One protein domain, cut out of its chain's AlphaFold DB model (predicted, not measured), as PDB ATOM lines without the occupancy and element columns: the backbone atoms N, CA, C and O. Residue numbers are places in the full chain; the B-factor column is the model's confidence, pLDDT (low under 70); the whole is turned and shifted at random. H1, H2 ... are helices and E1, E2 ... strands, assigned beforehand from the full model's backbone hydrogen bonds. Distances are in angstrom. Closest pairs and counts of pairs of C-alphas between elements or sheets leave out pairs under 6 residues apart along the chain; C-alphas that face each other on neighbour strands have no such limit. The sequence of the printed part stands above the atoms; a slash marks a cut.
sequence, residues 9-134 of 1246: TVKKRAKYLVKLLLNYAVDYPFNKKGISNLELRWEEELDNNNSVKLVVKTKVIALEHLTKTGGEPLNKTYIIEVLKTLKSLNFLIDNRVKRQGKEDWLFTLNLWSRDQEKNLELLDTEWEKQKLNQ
ATOM      1  N   THR A   9      10.355 -19.274  10.269       67.56
ATOM      2  CA  THR A   9      11.326 -19.519  11.341       67.56
ATOM      3  C   THR A   9      10.685 -19.435  12.730       67.56
ATOM      4  O   THR A   9      10.940 -20.287  13.582       67.56
ATOM      5  N   VAL A  10       9.807 -18.455  12.969       72.69
ATOM      6  CA  VAL A  10       9.120 -18.287  14.264       72.69
ATOM      7  C   VAL A  10       8.095 -19.404  14.471       72.69
ATOM      8  O   VAL A  10       8.020 -19.957  15.570       72.69
ATOM      9  N   LYS A  11       7.389 -19.818  13.407       77.56
ATOM     10  CA  LYS A  11       6.459 -20.965  13.421       77.56
ATOM     11  C   LYS A  11       7.166 -22.258  13.837       77.56
ATOM     12  O   LYS A  11       6.708 -22.956  14.742       77.56
ATOM     13  N   LYS A  12       8.326 -22.551  13.233       77.38
ATOM     14  CA  LYS A  12       9.137 -23.743  13.550       77.38
ATOM     15  C   LYS A  12       9.598 -23.743  15.013       77.38
ATOM     16  O   LYS A  12       9.452 -24.750  15.705       77.38
ATOM     17  N   ARG A  13      10.091 -22.602  15.508       81.75
ATOM     18  CA  ARG A  13      10.539 -22.441  16.905       81.75
ATOM     19  C   ARG A  13       9.385 -22.569  17.906       81.75
ATOM     20  O   ARG A  13       9.551 -23.208  18.943       81.75
ATOM     21  N   ALA A  14       8.215 -22.016  17.582       80.31
ATOM     22  CA  ALA A  14       7.018 -22.123  18.412       80.31
ATOM     23  C   ALA A  14       6.535 -23.570  18.549       80.31
ATOM     24  O   ALA A  14       6.332 -24.039  19.670       80.31
ATOM     25  N   LYS A  15       6.446 -24.307  17.433       81.81
ATOM     26  CA  LYS A  15       6.121 -25.743  17.436       81.81
ATOM     27  C   LYS A  15       7.079 -26.552  18.299       81.81
ATOM     28  O   LYS A  15       6.648 -27.404  19.071       81.81
ATOM     29  N   TYR A  16       8.375 -26.280  18.171       84.19
ATOM     30  CA  TYR A  16       9.404 -26.996  18.912       84.19
ATOM     31  C   TYR A  16       9.280 -26.789  20.429       84.19
ATOM     32  O   TYR A  16       9.243 -27.766  21.177       84.19
ATOM     33  N   LEU A  17       9.125 -25.541  20.888       83.94
ATOM     34  CA  LEU A  17       8.943 -25.243  22.312       83.94
ATOM     35  C   LEU A  17       7.667 -25.889  22.876       83.94
ATOM     36  O   LEU A  17       7.698 -26.480  23.954       83.94
ATOM     37  N   VAL A  18       6.559 -25.808  22.133       82.81
ATOM     38  CA  VAL A  18       5.277 -26.429  22.499       82.81
ATOM     39  C   VAL A  18       5.408 -27.946  22.634       82.81
ATOM     40  O   VAL A  18       4.969 -28.517  23.633       82.81
ATOM     41  N   LYS A  19       6.060 -28.599  21.667       82.62
ATOM     42  CA  LYS A  19       6.286 -30.048  21.671       82.62
ATOM     43  C   LYS A  19       7.077 -30.504  22.900       82.62
ATOM     44  O   LYS A  19       6.702 -31.479  23.542       82.62
ATOM     45  N   LEU A  20       8.136 -29.781  23.260       81.75
ATOM     46  CA  LEU A  20       8.949 -30.116  24.432       81.75
ATOM     47  C   LEU A  20       8.191 -29.964  25.751       81.75
ATOM     48  O   LEU A  20       8.319 -30.816  26.630       81.75
ATOM     49  N   LEU A  21       7.396 -28.901  25.889       81.62
ATOM     50  CA  LEU A  21       6.576 -28.684  27.082       81.62
ATOM     51  C   LEU A  21       5.539 -29.795  27.268       81.62
ATOM     52  O   LEU A  21       5.327 -30.246  28.391       81.62
ATOM     53  N   LEU A  22       4.936 -30.267  26.175       77.19
ATOM     54  CA  LEU A  22       3.986 -31.378  26.199       77.19
ATOM     55  C   LEU A  22       4.629 -32.695  26.623       77.19
ATOM     56  O   LEU A  22       4.110 -33.351  27.522       77.19
ATOM     57  N   ASN A  23       5.773 -33.046  26.035       76.50
ATOM     58  CA  ASN A  23       6.504 -34.255  26.418       76.50
ATOM     59  C   ASN A  23       6.848 -34.235  27.908       76.50
ATOM     60  O   ASN A  23       6.597 -35.201  28.625       76.50
ATOM     61  N   TYR A  24       7.332 -33.089  28.395       76.50
ATOM     62  CA  TYR A  24       7.655 -32.927  29.807       76.50
ATOM     63  C   TYR A  24       6.419 -33.035  30.717       76.50
ATOM     64  O   TYR A  24       6.531 -33.550  31.825       76.50
ATOM     65  N   ALA A  25       5.242 -32.582  30.265       73.06
ATOM     66  CA  ALA A  25       3.994 -32.649  31.029       73.06
ATOM     67  C   ALA A  25       3.393 -34.064  31.112       73.06
ATOM     68  O   ALA A  25       2.745 -34.387  32.108       73.06
ATOM     69  N   VAL A  26       3.560 -34.886  30.072       70.25
ATOM     70  CA  VAL A  26       3.008 -36.253  30.008       70.25
ATOM     71  C   VAL A  26       3.825 -37.225  30.865       70.25
ATOM     72  O   VAL A  26       3.243 -38.021  31.599       70.25
ATOM     73  N   ASP A  27       5.155 -37.096  30.876       64.81
ATOM     74  CA  ASP A  27       6.053 -37.924  31.703       64.81
ATOM     75  C   ASP A  27       6.082 -37.512  33.195       64.81
ATOM     76  O   ASP A  27       6.741 -38.146  34.031       64.81
ATOM     77  N   TYR A  28       5.358 -36.448  33.562       55.97
ATOM     78  CA  TYR A  28       5.477 -35.766  34.853       55.97
ATOM     79  C   TYR A  28       4.977 -36.499  36.124       55.97
ATOM     80  O   TYR A  28       5.191 -35.956  37.210       55.97
ATOM     81  N   PRO A  29       4.395 -37.720  36.110       50.56
ATOM     82  CA  PRO A  29       4.199 -38.458  37.360       50.56
ATOM     83  C   PRO A  29       5.399 -39.327  37.784       50.56
ATOM     84  O   PRO A  29       5.443 -39.722  38.949       50.56
ATOM     85  N   PHE A  30       6.369 -39.638  36.903       49.41
ATOM     86  CA  PHE A  30       7.297 -40.767  37.137       49.41
ATOM     87  C   PHE A  30       8.810 -40.481  37.156       49.41
ATOM     88  O   PHE A  30       9.571 -41.405  37.435       49.41
ATOM     89  N   ASN A  31       9.296 -39.243  36.987       46.25
ATOM     90  CA  ASN A  31      10.735 -38.971  37.162       46.25
ATOM     91  C   ASN A  31      11.054 -37.589  37.765       46.25
ATOM     92  O   ASN A  31      11.166 -36.573  37.081       46.25
ATOM     93  N   LYS A  32      11.271 -37.557  39.090       51.97
ATOM     94  CA  LYS A  32      11.826 -36.408  39.828       51.97
ATOM     95  C   LYS A  32      13.339 -36.295  39.591       51.97
ATOM     96  O   LYS A  32      14.117 -36.717  40.441       51.97
ATOM     97  N   LYS A  33      13.761 -35.715  38.466       52.72
ATOM     98  CA  LYS A  33      15.083 -35.069  38.286       52.72
ATOM     99  C   LYS A  33      15.123 -34.364  36.929       52.72
ATOM    100  O   LYS A  33      14.923 -35.013  35.912       52.72
ATOM    101  N   GLY A  34      15.436 -33.066  36.890       56.72
ATOM    102  CA  GLY A  34      15.850 -32.472  35.617       56.72
ATOM    103  C   GLY A  34      16.094 -30.971  35.583       56.72
ATOM    104  O   GLY A  34      17.197 -30.561  35.247       56.72
ATOM    105  N   ILE A  35      15.100 -30.136  35.902       62.97
ATOM    106  CA  ILE A  35      15.210 -28.685  35.676       62.97
ATOM    107  C   ILE A  35      14.669 -27.939  36.897       62.97
ATOM    108  O   ILE A  35      13.467 -27.932  37.153       62.97
ATOM    109  N   SER A  36      15.558 -27.330  37.688       61.47
ATOM    110  CA  SER A  36      15.147 -26.511  38.830       61.47
ATOM    111  C   SER A  36      14.332 -25.307  38.335       61.47
ATOM    112  O   SER A  36      14.769 -24.568  37.454       61.47
ATOM    113  N   ASN A  37      13.149 -25.092  38.922       70.12
ATOM    114  CA  ASN A  37      12.207 -24.015  38.581       70.12
ATOM    115  C   ASN A  37      11.406 -24.183  37.267       70.12
ATOM    116  O   ASN A  37      11.123 -23.164  36.645       70.12
ATOM    117  N   LEU A  38      11.030 -25.401  36.848       80.50
ATOM    118  CA  LEU A  38       9.965 -25.650  35.852       80.50
ATOM    119  C   LEU A  38       8.890 -26.567  36.467       80.50
ATOM    120  O   LEU A  38       9.125 -27.754  36.681       80.50
ATOM    121  N   GLU A  39       7.717 -26.007  36.757       76.50
ATOM    122  CA  GLU A  39       6.541 -26.703  37.297       76.50
ATOM    123  C   GLU A  39       5.429 -26.709  36.236       76.50
ATOM    124  O   GLU A  39       5.025 -25.650  35.747       76.50
ATOM    125  N   LEU A  40       4.934 -27.901  35.884       78.31
ATOM    126  CA  LEU A  40       3.820 -28.101  34.953       78.31
ATOM    127  C   LEU A  40       2.638 -28.741  35.683       78.31
ATOM    128  O   LEU A  40       2.811 -29.729  36.397       78.31
ATOM    129  N   ARG A  41       1.432 -28.200  35.495       76.44
ATOM    130  CA  ARG A  41       0.197 -28.758  36.062       76.44
ATOM    131  C   ARG A  41      -0.937 -28.701  35.047       76.44
ATOM    132  O   ARG A  41      -1.177 -27.657  34.450       76.44
ATOM    133  N   TRP A  42      -1.656 -29.809  34.897       75.50
ATOM    134  CA  TRP A  42      -2.919 -29.836  34.166       75.50
ATOM    135  C   TRP A  42      -4.056 -29.346  35.072       75.50
ATOM    136  O   TRP A  42      -4.205 -29.836  36.195       75.50
ATOM    137  N   GLU A  43      -4.839 -28.381  34.596       73.31
ATOM    138  CA  GLU A  43      -6.070 -27.909  35.236       73.31
ATOM    139  C   GLU A  43      -7.275 -28.313  34.373       73.31
ATOM    140  O   GLU A  43      -7.322 -28.026  33.175       73.31
ATOM    141  N   GLU A  44      -8.228 -29.021  34.984       67.25
ATOM    142  CA  GLU A  44      -9.501 -29.414  34.370       67.25
ATOM    143  C   GLU A  44     -10.558 -28.360  34.743       67.25
ATOM    144  O   GLU A  44     -10.882 -28.188  35.918       67.25
ATOM    145  N   GLU A  45     -11.046 -27.605  33.753       55.81
ATOM    146  CA  GLU A  45     -12.122 -26.620  33.934       55.81
ATOM    147  C   GLU A  45     -13.490 -27.283  33.691       55.81
ATOM    148  O   GLU A  45     -13.676 -27.985  32.700       55.81
ATOM    149  N   LEU A  46     -14.448 -27.040  34.594       51.25
ATOM    150  CA  LEU A  46     -15.788 -27.654  34.656       51.25
ATOM    151  C   LEU A  46     -16.800 -27.134  33.610       51.25
ATOM    152  O   LEU A  46     -18.000 -27.363  33.759       51.25
ATOM    153  N   ASP A  47     -16.349 -26.456  32.554       49.88
ATOM    154  CA  ASP A  47     -17.243 -25.922  31.523       49.88
ATOM    155  C   ASP A  47     -17.456 -26.920  30.369       49.88
ATOM    156  O   ASP A  47     -16.557 -27.675  29.994       49.88
ATOM    157  N   ASN A  48     -18.666 -26.884  29.790       52.34
ATOM    158  CA  ASN A  48     -19.314 -27.854  28.881       52.34
ATOM    159  C   ASN A  48     -18.520 -28.385  27.655       52.34
ATOM    160  O   ASN A  48     -19.059 -29.202  26.912       52.34
ATOM    161  N   ASN A  49     -17.265 -27.978  27.432       54.22
ATOM    162  CA  ASN A  49     -16.397 -28.444  26.344       54.22
ATOM    163  C   ASN A  49     -15.197 -29.309  26.789       54.22
ATOM    164  O   ASN A  49     -14.392 -29.676  25.934       54.22
ATOM    165  N   ASN A  50     -15.054 -29.658  28.079       54.50
ATOM    166  CA  ASN A  50     -13.996 -30.564  28.574       54.50
ATOM    167  C   ASN A  50     -12.567 -30.188  28.099       54.50
ATOM    168  O   ASN A  50     -11.749 -31.053  27.777       54.50
ATOM    169  N   SER A  51     -12.239 -28.892  28.018       60.69
ATOM    170  CA  SER A  51     -10.900 -28.452  27.607       60.69
ATOM    171  C   SER A  51      -9.932 -28.495  28.789       60.69
ATOM    172  O   SER A  51     -10.103 -27.751  29.755       60.69
ATOM    173  N   VAL A  52      -8.891 -29.324  28.703       67.88
ATOM    174  CA  VAL A  52      -7.816 -29.361  29.704       67.88
ATOM    175  C   VAL A  52      -6.833 -28.224  29.410       67.88
ATOM    176  O   VAL A  52      -6.490 -27.972  28.254       67.88
ATOM    177  N   LYS A  53      -6.364 -27.519  30.440       76.12
ATOM    178  CA  LYS A  53      -5.369 -26.445  30.301       76.12
ATOM    179  C   LYS A  53      -4.041 -26.857  30.927       76.12
ATOM    180  O   LYS A  53      -4.020 -27.445  32.007       76.12
ATOM    181  N   LEU A  54      -2.927 -26.540  30.265       81.62
ATOM    182  CA  LEU A  54      -1.584 -26.754  30.814       81.62
ATOM    183  C   LEU A  54      -1.069 -25.450  31.430       81.62
ATOM    184  O   LEU A  54      -0.780 -24.487  30.714       81.62
ATOM    185  N   VAL A  55      -0.944 -25.425  32.755       80.75
ATOM    186  CA  VAL A  55      -0.361 -24.311  33.506       80.75
ATOM    187  C   VAL A  55       1.137 -24.533  33.649       80.75
ATOM    188  O   VAL A  55       1.584 -25.548  34.188       80.75
ATOM    189  N   VAL A  56       1.913 -23.562  33.175       82.25
ATOM    190  CA  VAL A  56       3.375 -23.565  33.197       82.25
ATOM    191  C   VAL A  56       3.864 -22.475  34.138       82.25
ATOM    192  O   VAL A  56       3.619 -21.287  33.907       82.25
ATOM    193  N   LYS A  57       4.607 -22.860  35.175       82.31
ATOM    194  CA  LYS A  57       5.312 -21.935  36.066       82.31
ATOM    195  C   LYS A  57       6.807 -22.192  35.974       82.31
ATOM    196  O   LYS A  57       7.288 -23.252  36.358       82.31
ATOM    197  N   THR A  58       7.551 -21.234  35.436       84.12
ATOM    198  CA  THR A  58       8.962 -21.443  35.109       84.12
ATOM    199  C   THR A  58       9.796 -20.173  35.108       84.12
ATOM    200  O   THR A  58       9.256 -19.075  35.073       84.12
ATOM    201  N   LYS A  59      11.123 -20.294  35.060       81.50
ATOM    202  CA  LYS A  59      12.020 -19.212  34.607       81.50
ATOM    203  C   LYS A  59      12.390 -19.392  33.132       81.50
ATOM    204  O   LYS A  59      12.404 -20.517  32.633       81.50
ATOM    205  N   VAL A  60      12.743 -18.311  32.427       79.75
ATOM    206  CA  VAL A  60      13.165 -18.404  31.004       79.75
ATOM    207  C   VAL A  60      14.406 -19.284  30.844       79.75
ATOM    208  O   VAL A  60      14.485 -20.068  29.909       79.75
ATOM    209  N   ILE A  61      15.335 -19.211  31.802       78.50
ATOM    210  CA  ILE A  61      16.551 -20.036  31.824       78.50
ATOM    211  C   ILE A  61      16.201 -21.534  31.885       78.50
ATOM    212  O   ILE A  61      16.850 -22.349  31.238       78.50
ATOM    213  N   ALA A  62      15.140 -21.906  32.605       78.38
ATOM    214  CA  ALA A  62      14.682 -23.293  32.674       78.38
ATOM    215  C   ALA A  62      14.080 -23.775  31.338       78.38
ATOM    216  O   ALA A  62      14.337 -24.905  30.931       78.38
ATOM    217  N   LEU A  63      13.364 -22.909  30.607       81.38
ATOM    218  CA  LEU A  63      12.904 -23.210  29.242       81.38
ATOM    219  C   LEU A  63      14.073 -23.330  28.258       81.38
ATOM    220  O   LEU A  63      14.069 -24.208  27.403       81.38
ATOM    221  N   GLU A  64      15.098 -22.492  28.401       80.00
ATOM    222  CA  GLU A  64      16.319 -22.592  27.600       80.00
ATOM    223  C   GLU A  64      17.013 -23.941  27.823       80.00
ATOM    224  O   GLU A  64      17.346 -24.629  26.857       80.00
ATOM    225  N   HIS A  65      17.156 -24.375  29.080       77.75
ATOM    226  CA  HIS A  65      17.667 -25.710  29.401       77.75
ATOM    227  C   HIS A  65      16.800 -26.835  28.823       77.75
ATOM    228  O   HIS A  65      17.355 -27.775  28.259       77.75
ATOM    229  N   LEU A  66      15.469 -26.722  28.886       78.00
ATOM    230  CA  LEU A  66      14.554 -27.701  28.286       78.00
ATOM    231  C   LEU A  66      14.745 -27.802  26.764       78.00
ATOM    232  O   LEU A  66      14.705 -28.888  26.196       78.00
ATOM    233  N   THR A  67      14.988 -26.676  26.090       77.25
ATOM    234  CA  THR A  67      15.213 -26.671  24.635       77.25
ATOM    235  C   THR A  67      16.578 -27.220  24.233       77.25
ATOM    236  O   THR A  67      16.705 -27.736  23.125       77.25
ATOM    237  N   LYS A  68      17.572 -27.173  25.133       73.25
ATOM    238  CA  LYS A  68      18.911 -27.755  24.931       73.25
ATOM    239  C   LYS A  68      18.911 -29.283  24.965       73.25
ATOM    240  O   LYS A  68      19.776 -29.887  24.342       73.25
ATOM    241  N   THR A  69      17.970 -29.920  25.664       62.94
ATOM    242  CA  THR A  69      17.934 -31.387  25.792       62.94
ATOM    243  C   THR A  69      17.240 -32.100  24.626       62.94
ATOM    244  O   THR A  69      17.260 -33.325  24.590       62.94
ATOM    245  N   GLY A  70      16.643 -31.371  23.673       56.31
ATOM    246  CA  GLY A  70      15.803 -31.946  22.609       56.31
ATOM    247  C   GLY A  70      16.157 -31.592  21.156       56.31
ATOM    248  O   GLY A  70      15.363 -31.919  20.276       56.31
ATOM    249  N   GLY A  71      17.281 -30.910  20.885       58.75
ATOM    250  CA  GLY A  71      17.608 -30.365  19.551       58.75
ATOM    251  C   GLY A  71      18.142 -28.923  19.579       58.75
ATOM    252  O   GLY A  71      18.737 -28.516  20.574       58.75
ATOM    253  N   GLU A  72      17.952 -28.157  18.486       61.06
ATOM    254  CA  GLU A  72      18.441 -26.767  18.338       61.06
ATOM    255  C   GLU A  72      18.024 -25.889  19.536       61.06
ATOM    256  O   GLU A  72      16.830 -25.633  19.736       61.06
ATOM    257  N   PRO A  73      18.975 -25.405  20.352       69.56
ATOM    258  CA  PRO A  73      18.645 -24.695  21.575       69.56
ATOM    259  C   PRO A  73      18.070 -23.310  21.270       69.56
ATOM    260  O   PRO A  73      18.685 -22.497  20.577       69.56
ATOM    261  N   LEU A  74      16.898 -23.007  21.830       79.25
ATOM    262  CA  LEU A  74      16.327 -21.667  21.748       79.25
ATOM    263  C   LEU A  74      16.990 -20.797  22.817       79.25
ATOM    264  O   LEU A  74      16.874 -21.074  24.006       79.25
ATOM    265  N   ASN A  75      17.674 -19.727  22.410       79.75
ATOM    266  CA  ASN A  75      18.227 -18.770  23.367       79.75
ATOM    267  C   ASN A  75      17.112 -17.970  24.080       79.75
ATOM    268  O   ASN A  75      15.965 -17.912  23.624       79.75
ATOM    269  N   LYS A  76      17.462 -17.308  25.192       78.44
ATOM    270  CA  LYS A  76      16.547 -16.472  25.995       78.44
ATOM    271  C   LYS A  76      15.706 -15.503  25.146       78.44
ATOM    272  O   LYS A  76      14.511 -15.353  25.401       78.44
ATOM    273  N   THR A  77      16.307 -14.868  24.139       77.25
ATOM    274  CA  THR A  77      15.641 -13.893  23.259       77.25
ATOM    275  C   THR A  77      14.558 -14.553  22.408       77.25
ATOM    276  O   THR A  77      13.422 -14.076  22.395       77.25
ATOM    277  N   TYR A  78      14.866 -15.687  21.776       79.06
ATOM    278  CA  TYR A  78      13.920 -16.434  20.944       79.06
ATOM    279  C   TYR A  78      12.784 -17.050  21.758       79.06
ATOM    280  O   TYR A  78      11.645 -17.047  21.300       79.06
ATOM    281  N   ILE A  79      13.047 -17.526  22.978       80.19
ATOM    282  CA  ILE A  79      11.987 -18.043  23.859       80.19
ATOM    283  C   ILE A  79      11.001 -16.930  24.216       80.19
ATOM    284  O   ILE A  79       9.790 -17.128  24.144       80.19
ATOM    285  N   ILE A  80      11.499 -15.739  24.560       78.62
ATOM    286  CA  ILE A  80      10.640 -14.589  24.868       78.62
ATOM    287  C   ILE A  80       9.826 -14.168  23.639       78.62
ATOM    288  O   ILE A  80       8.644 -13.852  23.780       78.62
ATOM    289  N   GLU A  81      10.434 -14.157  22.451       79.19
ATOM    290  CA  GLU A  81       9.748 -13.857  21.190       79.19
ATOM    291  C   GLU A  81       8.632 -14.872  20.913       79.19
ATOM    292  O   GLU A  81       7.481 -14.478  20.742       79.19
ATOM    293  N   VAL A  82       8.930 -16.171  20.992       79.88
ATOM    294  CA  VAL A  82       7.953 -17.254  20.811       79.88
ATOM    295  C   VAL A  82       6.792 -17.139  21.801       79.88
ATOM    296  O   VAL A  82       5.638 -17.210  21.386       79.88
ATOM    297  N   LEU A  83       7.055 -16.910  23.092       80.50
ATOM    298  CA  LEU A  83       5.999 -16.769  24.105       80.50
ATOM    299  C   LEU A  83       5.117 -15.536  23.855       80.50
ATOM    300  O   LEU A  83       3.900 -15.599  24.036       80.50
ATOM    301  N   LYS A  84       5.703 -14.417  23.407       77.31
ATOM    302  CA  LYS A  84       4.943 -13.223  22.995       77.31
ATOM    303  C   LYS A  84       4.085 -13.503  21.761       77.31
ATOM    304  O   LYS A  84       2.936 -13.063  21.720       77.31
ATOM    305  N   THR A  85       4.610 -14.243  20.788       74.38
ATOM    306  CA  THR A  85       3.882 -14.624  19.572       74.38
ATOM    307  C   THR A  85       2.725 -15.565  19.898       74.38
ATOM    308  O   THR A  85       1.594 -15.279  19.513       74.38
ATOM    309  N   LEU A  86       2.950 -16.610  20.701       77.75
ATOM    310  CA  LEU A  86       1.895 -17.518  21.172       77.75
ATOM    311  C   LEU A  86       0.814 -16.786  21.978       77.75
ATOM    312  O   LEU A  86      -0.371 -17.055  21.792       77.75
ATOM    313  N   LYS A  87       1.194 -15.803  22.805       78.50
ATOM    314  CA  LYS A  87       0.233 -14.914  23.478       78.50
ATOM    315  C   LYS A  87      -0.610 -14.140  22.472       78.50
ATOM    316  O   LYS A  87      -1.816 -14.020  22.626       78.50
ATOM    317  N   SER A  88       0.029 -13.606  21.434       70.75
ATOM    318  CA  SER A  88      -0.655 -12.827  20.405       70.75
ATOM    319  C   SER A  88      -1.599 -13.643  19.519       70.75
ATOM    320  O   SER A  88      -2.538 -13.069  18.979       70.75
ATOM    321  N   LEU A  89      -1.363 -14.955  19.414       70.62
ATOM    322  CA  LEU A  89      -2.223 -15.937  18.749       70.62
ATOM    323  C   LEU A  89      -3.329 -16.486  19.669       70.62
ATOM    324  O   LEU A  89      -4.018 -17.422  19.288       70.62
ATOM    325  N   ASN A  90      -3.477 -15.957  20.889       69.94
ATOM    326  CA  ASN A  90      -4.371 -16.470  21.938       69.94
ATOM    327  C   ASN A  90      -4.114 -17.931  22.379       69.94
ATOM    328  O   ASN A  90      -4.902 -18.479  23.149       69.94
ATOM    329  N   PHE A  91      -2.988 -18.535  21.980       73.62
ATOM    330  CA  PHE A  91      -2.550 -19.873  22.414       73.62
ATOM    331  C   PHE A  91      -2.013 -19.899  23.846       73.62
ATOM    332  O   PHE A  91      -1.928 -20.954  24.471       73.62
ATOM    333  N   LEU A  92      -1.628 -18.737  24.368       79.88
ATOM    334  CA  LEU A  92      -1.047 -18.569  25.692       79.88
ATOM    335  C   LEU A  92      -1.731 -17.402  26.413       79.88
ATOM    336  O   LEU A  92      -1.754 -16.281  25.906       79.88
ATOM    337  N   ILE A  93      -2.220 -17.645  27.627       79.62
ATOM    338  CA  ILE A  93      -2.614 -16.620  28.597       79.62
ATOM    339  C   ILE A  93      -1.452 -16.397  29.550       79.62
ATOM    340  O   ILE A  93      -0.970 -17.311  30.210       79.62
ATOM    341  N   ASP A  94      -1.007 -15.152  29.640       79.00
ATOM    342  CA  ASP A  94      -0.029 -14.743  30.641       79.00
ATOM    343  C   ASP A  94      -0.758 -14.489  31.966       79.00
ATOM    344  O   ASP A  94      -1.486 -13.504  32.087       79.00
ATOM    345  N   ASN A  95      -0.571 -15.369  32.949       75.81
ATOM    346  CA  ASN A  95      -1.276 -15.323  34.235       75.81
ATOM    347  C   ASN A  95      -0.563 -14.449  35.275       75.81
ATOM    348  O   ASN A  95      -0.912 -14.457  36.457       75.81
ATOM    349  N   ARG A  96       0.489 -13.724  34.887       73.56
ATOM    350  CA  ARG A  96       1.209 -12.848  35.815       73.56
ATOM    351  C   ARG A  96       0.396 -11.588  36.105       73.56
ATOM    352  O   ARG A  96       0.059 -10.823  35.204       73.56
ATOM    353  N   VAL A  97       0.166 -11.306  37.387       61.09
ATOM    354  CA  VAL A  97      -0.361 -10.010  37.847       61.09
ATOM    355  C   VAL A  97       0.700  -8.933  37.587       61.09
ATOM    356  O   VAL A  97       1.855  -9.152  37.941       61.09
ATOM    357  N   LYS A  98       0.324  -7.796  36.966       55.12
ATOM    358  CA  LYS A  98       1.184  -6.664  36.531       55.12
ATOM    359  C   LYS A  98       2.268  -6.253  37.557       55.12
ATOM    360  O   LYS A  98       2.140  -5.250  38.251       55.12
ATOM    361  N   ARG A  99       3.376  -6.989  37.620       44.91
ATOM    362  CA  ARG A  99       4.609  -6.616  38.321       44.91
ATOM    363  C   ARG A  99       5.759  -6.786  37.339       44.91
ATOM    364  O   ARG A  99       6.162  -7.900  37.022       44.91
ATOM    365  N   GLN A 100       6.245  -5.663  36.818       42.06
ATOM    366  CA  GLN A 100       7.459  -5.615  36.010       42.06
ATOM    367  C   GLN A 100       8.667  -5.958  36.896       42.06
ATOM    368  O   GLN A 100       8.793  -5.422  37.993       42.06
ATOM    369  N   GLY A 101       9.537  -6.858  36.421       52.84
ATOM    370  CA  GLY A 101      10.882  -7.045  36.983       52.84
ATOM    371  C   GLY A 101      11.225  -8.399  37.620       52.84
ATOM    372  O   GLY A 101      12.341  -8.535  38.106       52.84
ATOM    373  N   LYS A 102      10.350  -9.417  37.615       55.47
ATOM    374  CA  LYS A 102      10.721 -10.786  38.045       55.47
ATOM    375  C   LYS A 102      10.884 -11.735  36.851       55.47
ATOM    376  O   LYS A 102      10.045 -11.745  35.956       55.47
ATOM    377  N   GLU A 103      11.950 -12.545  36.855       59.44
ATOM    378  CA  GLU A 103      12.259 -13.562  35.825       59.44
ATOM    379  C   GLU A 103      11.336 -14.796  35.855       59.44
ATOM    380  O   GLU A 103      11.512 -15.719  35.054       59.44
ATOM    381  N   ASP A 104      10.347 -14.808  36.749       69.12
ATOM    382  CA  ASP A 104       9.355 -15.871  36.867       69.12
ATOM    383  C   ASP A 104       8.231 -15.659  35.838       69.12
ATOM    384  O   ASP A 104       7.598 -14.601  35.757       69.12
ATOM    385  N   TRP A 105       7.990 -16.680  35.029       75.94
ATOM    386  CA  TRP A 105       6.930 -16.780  34.037       75.94
ATOM    387  C   TRP A 105       5.852 -17.721  34.556       75.94
ATOM    388  O   TRP A 105       6.137 -18.847  34.949       75.94
ATOM    389  N   LEU A 106       4.612 -17.243  34.554       80.62
ATOM    390  CA  LEU A 106       3.437 -18.047  34.852       80.62
ATOM    391  C   LEU A 106       2.445 -17.827  33.721       80.62
ATOM    392  O   LEU A 106       1.948 -16.715  33.547       80.62
ATOM    393  N   PHE A 107       2.184 -18.865  32.942       82.06
ATOM    394  CA  PHE A 107       1.251 -18.791  31.831       82.06
ATOM    395  C   PHE A 107       0.455 -20.081  31.695       82.06
ATOM    396  O   PHE A 107       0.953 -21.164  31.996       82.06
ATOM    397  N   THR A 108      -0.781 -19.951  31.235       80.12
ATOM    398  CA  THR A 108      -1.628 -21.077  30.858       80.12
ATOM    399  C   THR A 108      -1.652 -21.154  29.355       80.12
ATOM    400  O   THR A 108      -1.903 -20.157  28.682       80.12
ATOM    401  N   LEU A 109      -1.406 -22.331  28.809       76.62
ATOM    402  CA  LEU A 109      -1.648 -22.545  27.400       76.62
ATOM    403  C   LEU A 109      -3.144 -22.877  27.199       76.62
ATOM    404  O   LEU A 109      -3.702 -23.713  27.914       76.62
ATOM    405  N   ASN A 110      -3.804 -22.191  26.261       66.19
ATOM    406  CA  ASN A 110      -5.234 -22.332  25.954       66.19
ATOM    407  C   ASN A 110      -5.479 -23.373  24.861       66.19
ATOM    408  O   ASN A 110      -4.756 -23.358  23.869       66.19
ATOM    409  N   LEU A 111      -6.528 -24.194  25.024       59.31
ATOM    410  CA  LEU A 111      -6.982 -25.235  24.081       59.31
ATOM    411  C   LEU A 111      -5.997 -26.400  23.905       59.31
ATOM    412  O   LEU A 111      -5.340 -26.522  22.875       59.31
ATOM    413  N   TRP A 112      -5.915 -27.273  24.915       66.75
ATOM    414  CA  TRP A 112      -4.988 -28.404  24.912       66.75
ATOM    415  C   TRP A 112      -5.729 -29.719  25.090       66.75
ATOM    416  O   TRP A 112      -6.615 -29.867  25.930       66.75
ATOM    417  N   SER A 113      -5.326 -30.700  24.295       64.44
ATOM    418  CA  SER A 113      -5.619 -32.105  24.535       64.44
ATOM    419  C   SER A 113      -4.372 -32.794  25.096       64.44
ATOM    420  O   SER A 113      -3.254 -32.298  24.942       64.44
ATOM    421  N   ARG A 114      -4.531 -33.961  25.728       66.06
ATOM    422  CA  ARG A 114      -3.378 -34.797  26.120       66.06
ATOM    423  C   ARG A 114      -2.654 -35.418  24.907       66.06
ATOM    424  O   ARG A 114      -1.641 -36.079  25.087       66.06
ATOM    425  N   ASP A 115      -3.164 -35.194  23.693       71.94
ATOM    426  CA  ASP A 115      -2.601 -35.646  22.421       71.94
ATOM    427  C   ASP A 115      -1.741 -34.537  21.789       71.94
ATOM    428  O   ASP A 115      -2.200 -33.425  21.510       71.94
ATOM    429  N   GLN A 116      -0.460 -34.842  21.587       74.88
ATOM    430  CA  GLN A 116       0.534 -33.891  21.105       74.88
ATOM    431  C   GLN A 116       0.313 -33.486  19.643       74.88
ATOM    432  O   GLN A 116       0.582 -32.333  19.296       74.88
ATOM    433  N   GLU A 117      -0.154 -34.394  18.785       77.44
ATOM    434  CA  GLU A 117      -0.327 -34.112  17.355       77.44
ATOM    435  C   GLU A 117      -1.500 -33.161  17.132       77.44
ATOM    436  O   GLU A 117      -1.331 -32.132  16.475       77.44
ATOM    437  N   LYS A 118      -2.625 -33.398  17.815       76.12
ATOM    438  CA  LYS A 118      -3.785 -32.492  17.782       76.12
ATOM    439  C   LYS A 118      -3.432 -31.066  18.194       76.12
ATOM    440  O   LYS A 118      -3.896 -30.112  17.577       76.12
ATOM    441  N   ASN A 119      -2.588 -30.902  19.214       73.50
ATOM    442  CA  ASN A 119      -2.171 -29.575  19.674       73.50
ATOM    443  C   ASN A 119      -1.302 -28.840  18.636       73.50
ATOM    444  O   ASN A 119      -1.401 -27.621  18.501       73.50
ATOM    445  N   LEU A 120      -0.456 -29.563  17.890       79.50
ATOM    446  CA  LEU A 120       0.372 -28.979  16.829       79.50
ATOM    447  C   LEU A 120      -0.454 -28.623  15.582       79.50
ATOM    448  O   LEU A 120      -0.204 -27.574  14.988       79.50
ATOM    449  N   GLU A 121      -1.455 -29.433  15.225       80.75
ATOM    450  CA  GLU A 121      -2.400 -29.138  14.133       80.75
ATOM    451  C   GLU A 121      -3.289 -27.925  14.439       80.75
ATOM    452  O   GLU A 121      -3.509 -27.065  13.581       80.75
ATOM    453  N   LEU A 122      -3.770 -27.806  15.679       75.62
ATOM    454  CA  LEU A 122      -4.509 -26.629  16.146       75.62
ATOM    455  C   LEU A 122      -3.652 -25.362  16.052       75.62
ATOM    456  O   LEU A 122      -4.136 -24.326  15.590       75.62
ATOM    457  N   LEU A 123      -2.372 -25.450  16.440       77.69
ATOM    458  CA  LEU A 123      -1.428 -24.341  16.308       77.69
ATOM    459  C   LEU A 123      -1.241 -23.937  14.844       77.69
ATOM    460  O   LEU A 123      -1.237 -22.746  14.552       77.69
ATOM    461  N   ASP A 124      -1.121 -24.898  13.924       78.25
ATOM    462  CA  ASP A 124      -1.057 -24.607  12.488       78.25
ATOM    463  C   ASP A 124      -2.316 -23.908  11.984       78.25
ATOM    464  O   ASP A 124      -2.226 -22.897  11.293       78.25
ATOM    465  N   THR A 125      -3.482 -24.422  12.364       77.62
ATOM    466  CA  THR A 125      -4.776 -23.923  11.890       77.62
ATOM    467  C   THR A 125      -4.998 -22.466  12.298       77.62
ATOM    468  O   THR A 125      -5.389 -21.636  11.478       77.62
ATOM    469  N   GLU A 126      -4.720 -22.121  13.552       70.38
ATOM    470  CA  GLU A 126      -4.856 -20.741  14.032       70.38
ATOM    471  C   GLU A 126      -3.734 -19.820  13.537       70.38
ATOM    472  O   GLU A 126      -3.974 -18.631  13.306       70.38
ATOM    473  N   TRP A 127      -2.528 -20.354  13.309       76.06
ATOM    474  CA  TRP A 127      -1.442 -19.608  12.667       76.06
ATOM    475  C   TRP A 127      -1.848 -19.146  11.261       76.06
ATOM    476  O   TRP A 127      -1.645 -17.981  10.917       76.06
ATOM    477  N   GLU A 128      -2.479 -20.021  10.471       69.50
ATOM    478  CA  GLU A 128      -2.974 -19.672   9.133       69.50
ATOM    479  C   GLU A 128      -4.183 -18.721   9.176       69.50
ATOM    480  O   GLU A 128      -4.241 -17.762   8.403       69.50
ATOM    481  N   LYS A 129      -5.121 -18.892  10.122       67.50
ATOM    482  CA  LYS A 129      -6.266 -17.969  10.282       67.50
ATOM    483  C   LYS A 129      -5.839 -16.532  10.594       67.50
ATOM    484  O   LYS A 129      -6.421 -15.586  10.068       67.50
ATOM    485  N   GLN A 130      -4.823 -16.341  11.437       60.78
ATOM    486  CA  GLN A 130      -4.302 -15.007  11.762       60.78
ATOM    487  C   GLN A 130      -3.523 -14.374  10.599       60.78
ATOM    488  O   GLN A 130      -3.575 -13.154  10.446       60.78
ATOM    489  N   LYS A 131      -2.869 -15.182   9.750       56.47
ATOM    490  CA  LYS A 131      -2.220 -14.717   8.511       56.47
ATOM    491  C   LYS A 131      -3.234 -14.167   7.500       56.47
ATOM    492  O   LYS A 131      -2.958 -13.165   6.857       56.47
ATOM    493  N   LEU A 132      -4.419 -14.775   7.410       51.91
ATOM    494  CA  LEU A 132      -5.525 -14.312   6.557       51.91
ATOM    495  C   LEU A 132      -6.213 -13.032   7.070       51.91
ATOM    496  O   LEU A 132      -6.771 -12.284   6.274       51.91
ATOM    497  N   ASN A 133      -6.158 -12.766   8.381       47.28
ATOM    498  CA  ASN A 133      -6.786 -11.597   9.012       47.28
ATOM    499  C   ASN A 133      -5.876 -10.356   9.101       47.28
ATOM    500  O   ASN A 133      -6.348  -9.285   9.485       47.28
ATOM    501  N   GLN A 134      -4.592 -10.461   8.747       47.03
ATOM    502  CA  GLN A 134      -3.738  -9.297   8.506       47.03
ATOM    503  C   GLN A 134      -3.764  -9.017   7.006       47.03
ATOM    504  O   GLN A 134      -3.400  -9.880   6.213       47.03
TER     505      GLN A 134
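This is residues 9 to 134 of the 1246 residues of the protein "WD40 repeat, subgroup" of Gloeothece verrucosa (strain PCC 7822) (UniProt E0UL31). A strongly twisted wall of four strands, E1 to E4, has H1 and H3 over one face, set at nearly a right angle to each other. H4 packs side by side with part of H1, running back the opposite way, and H2 packs on H3 by the end of the sheet where E1 begins and E2 ends. The printed part has 126 residues, with named elements in the order H1 E1 E2 H2 H3 E3 E4 H4; the sheet's order is E1 E2 E4 E3, antiparallel throughout. The class is mixed, helices and strands, and the whole is compact and rounded, with a radius of gyration of the C-alphas of 14.4 A and spans of 40 by 33 by 33 A.

E1, residues 38 to 44, and E2, residues 52 to 59, form a hairpin, with N 41 and O 55 3.0 A apart. E4, residues 104 to 112, is antiparallel to E2, with N 107 and O 56 at 3.0 A. E3, residues 92 to 94, is an edge strand and forms a hairpin with E4, with N 93 and O 108 at 2.7 A. H1, residues 9 to 26, is on the sheet at a height of 9.7 A and runs across the strands. H3, residues 76 to 88, is on the same face at a height of 10.6 A, slantwise to the strands; with H1 it makes two layers, helices on one face of a sheet. H1 and H3 touch, about perpendicular at 89 degrees; their closest C-alphas, of Ala 14 and Val 82, are 5.5 A apart. H2, residues 60 to 68, only grazes the sheet and touches H3, with the closest C-alphas, of Glu 64 and Lys 76, 6.3 A apart. E2, H2, H3 and E3 form a split strand-helix-strand unit, two strands running the same way with E4 between them, its crossover right-handed. H4, residues 116 to 133, only grazes the sheet; its residues 116 to 123 touch H1 at a shallow tilt of 31 degrees, opposite ways, with the C-alphas of Lys 15 and Leu 120 closest at 6.6 A. H3 and H4 are apart. In H1, H2, H3 and H4 every O i to N i+4 pair is within hydrogen-bond range.

H1 begins at C-alpha 9, (11.326, -19.519, 11.341), and is 26.4 A long, as is H4, which ends at C-alpha 133, (-6.786, -11.597, 9.012). E2 is 22.8 A, E4 22.5 A, E1 19.9 A, H3 18.5 A, H2 12.5 A and E3 6.3 A.

The two C-alphas farthest apart, of Lys 32 and Gln 134, are 44.3 A apart. The printed part has no cut, and the link from H1 to E1 is long, with 11 residues. The mean pLDDT of the printed part is 70.7; 46 residues are under 70, among them 27 to 36, 44 to 52, 97 to 104 and 128 to 134.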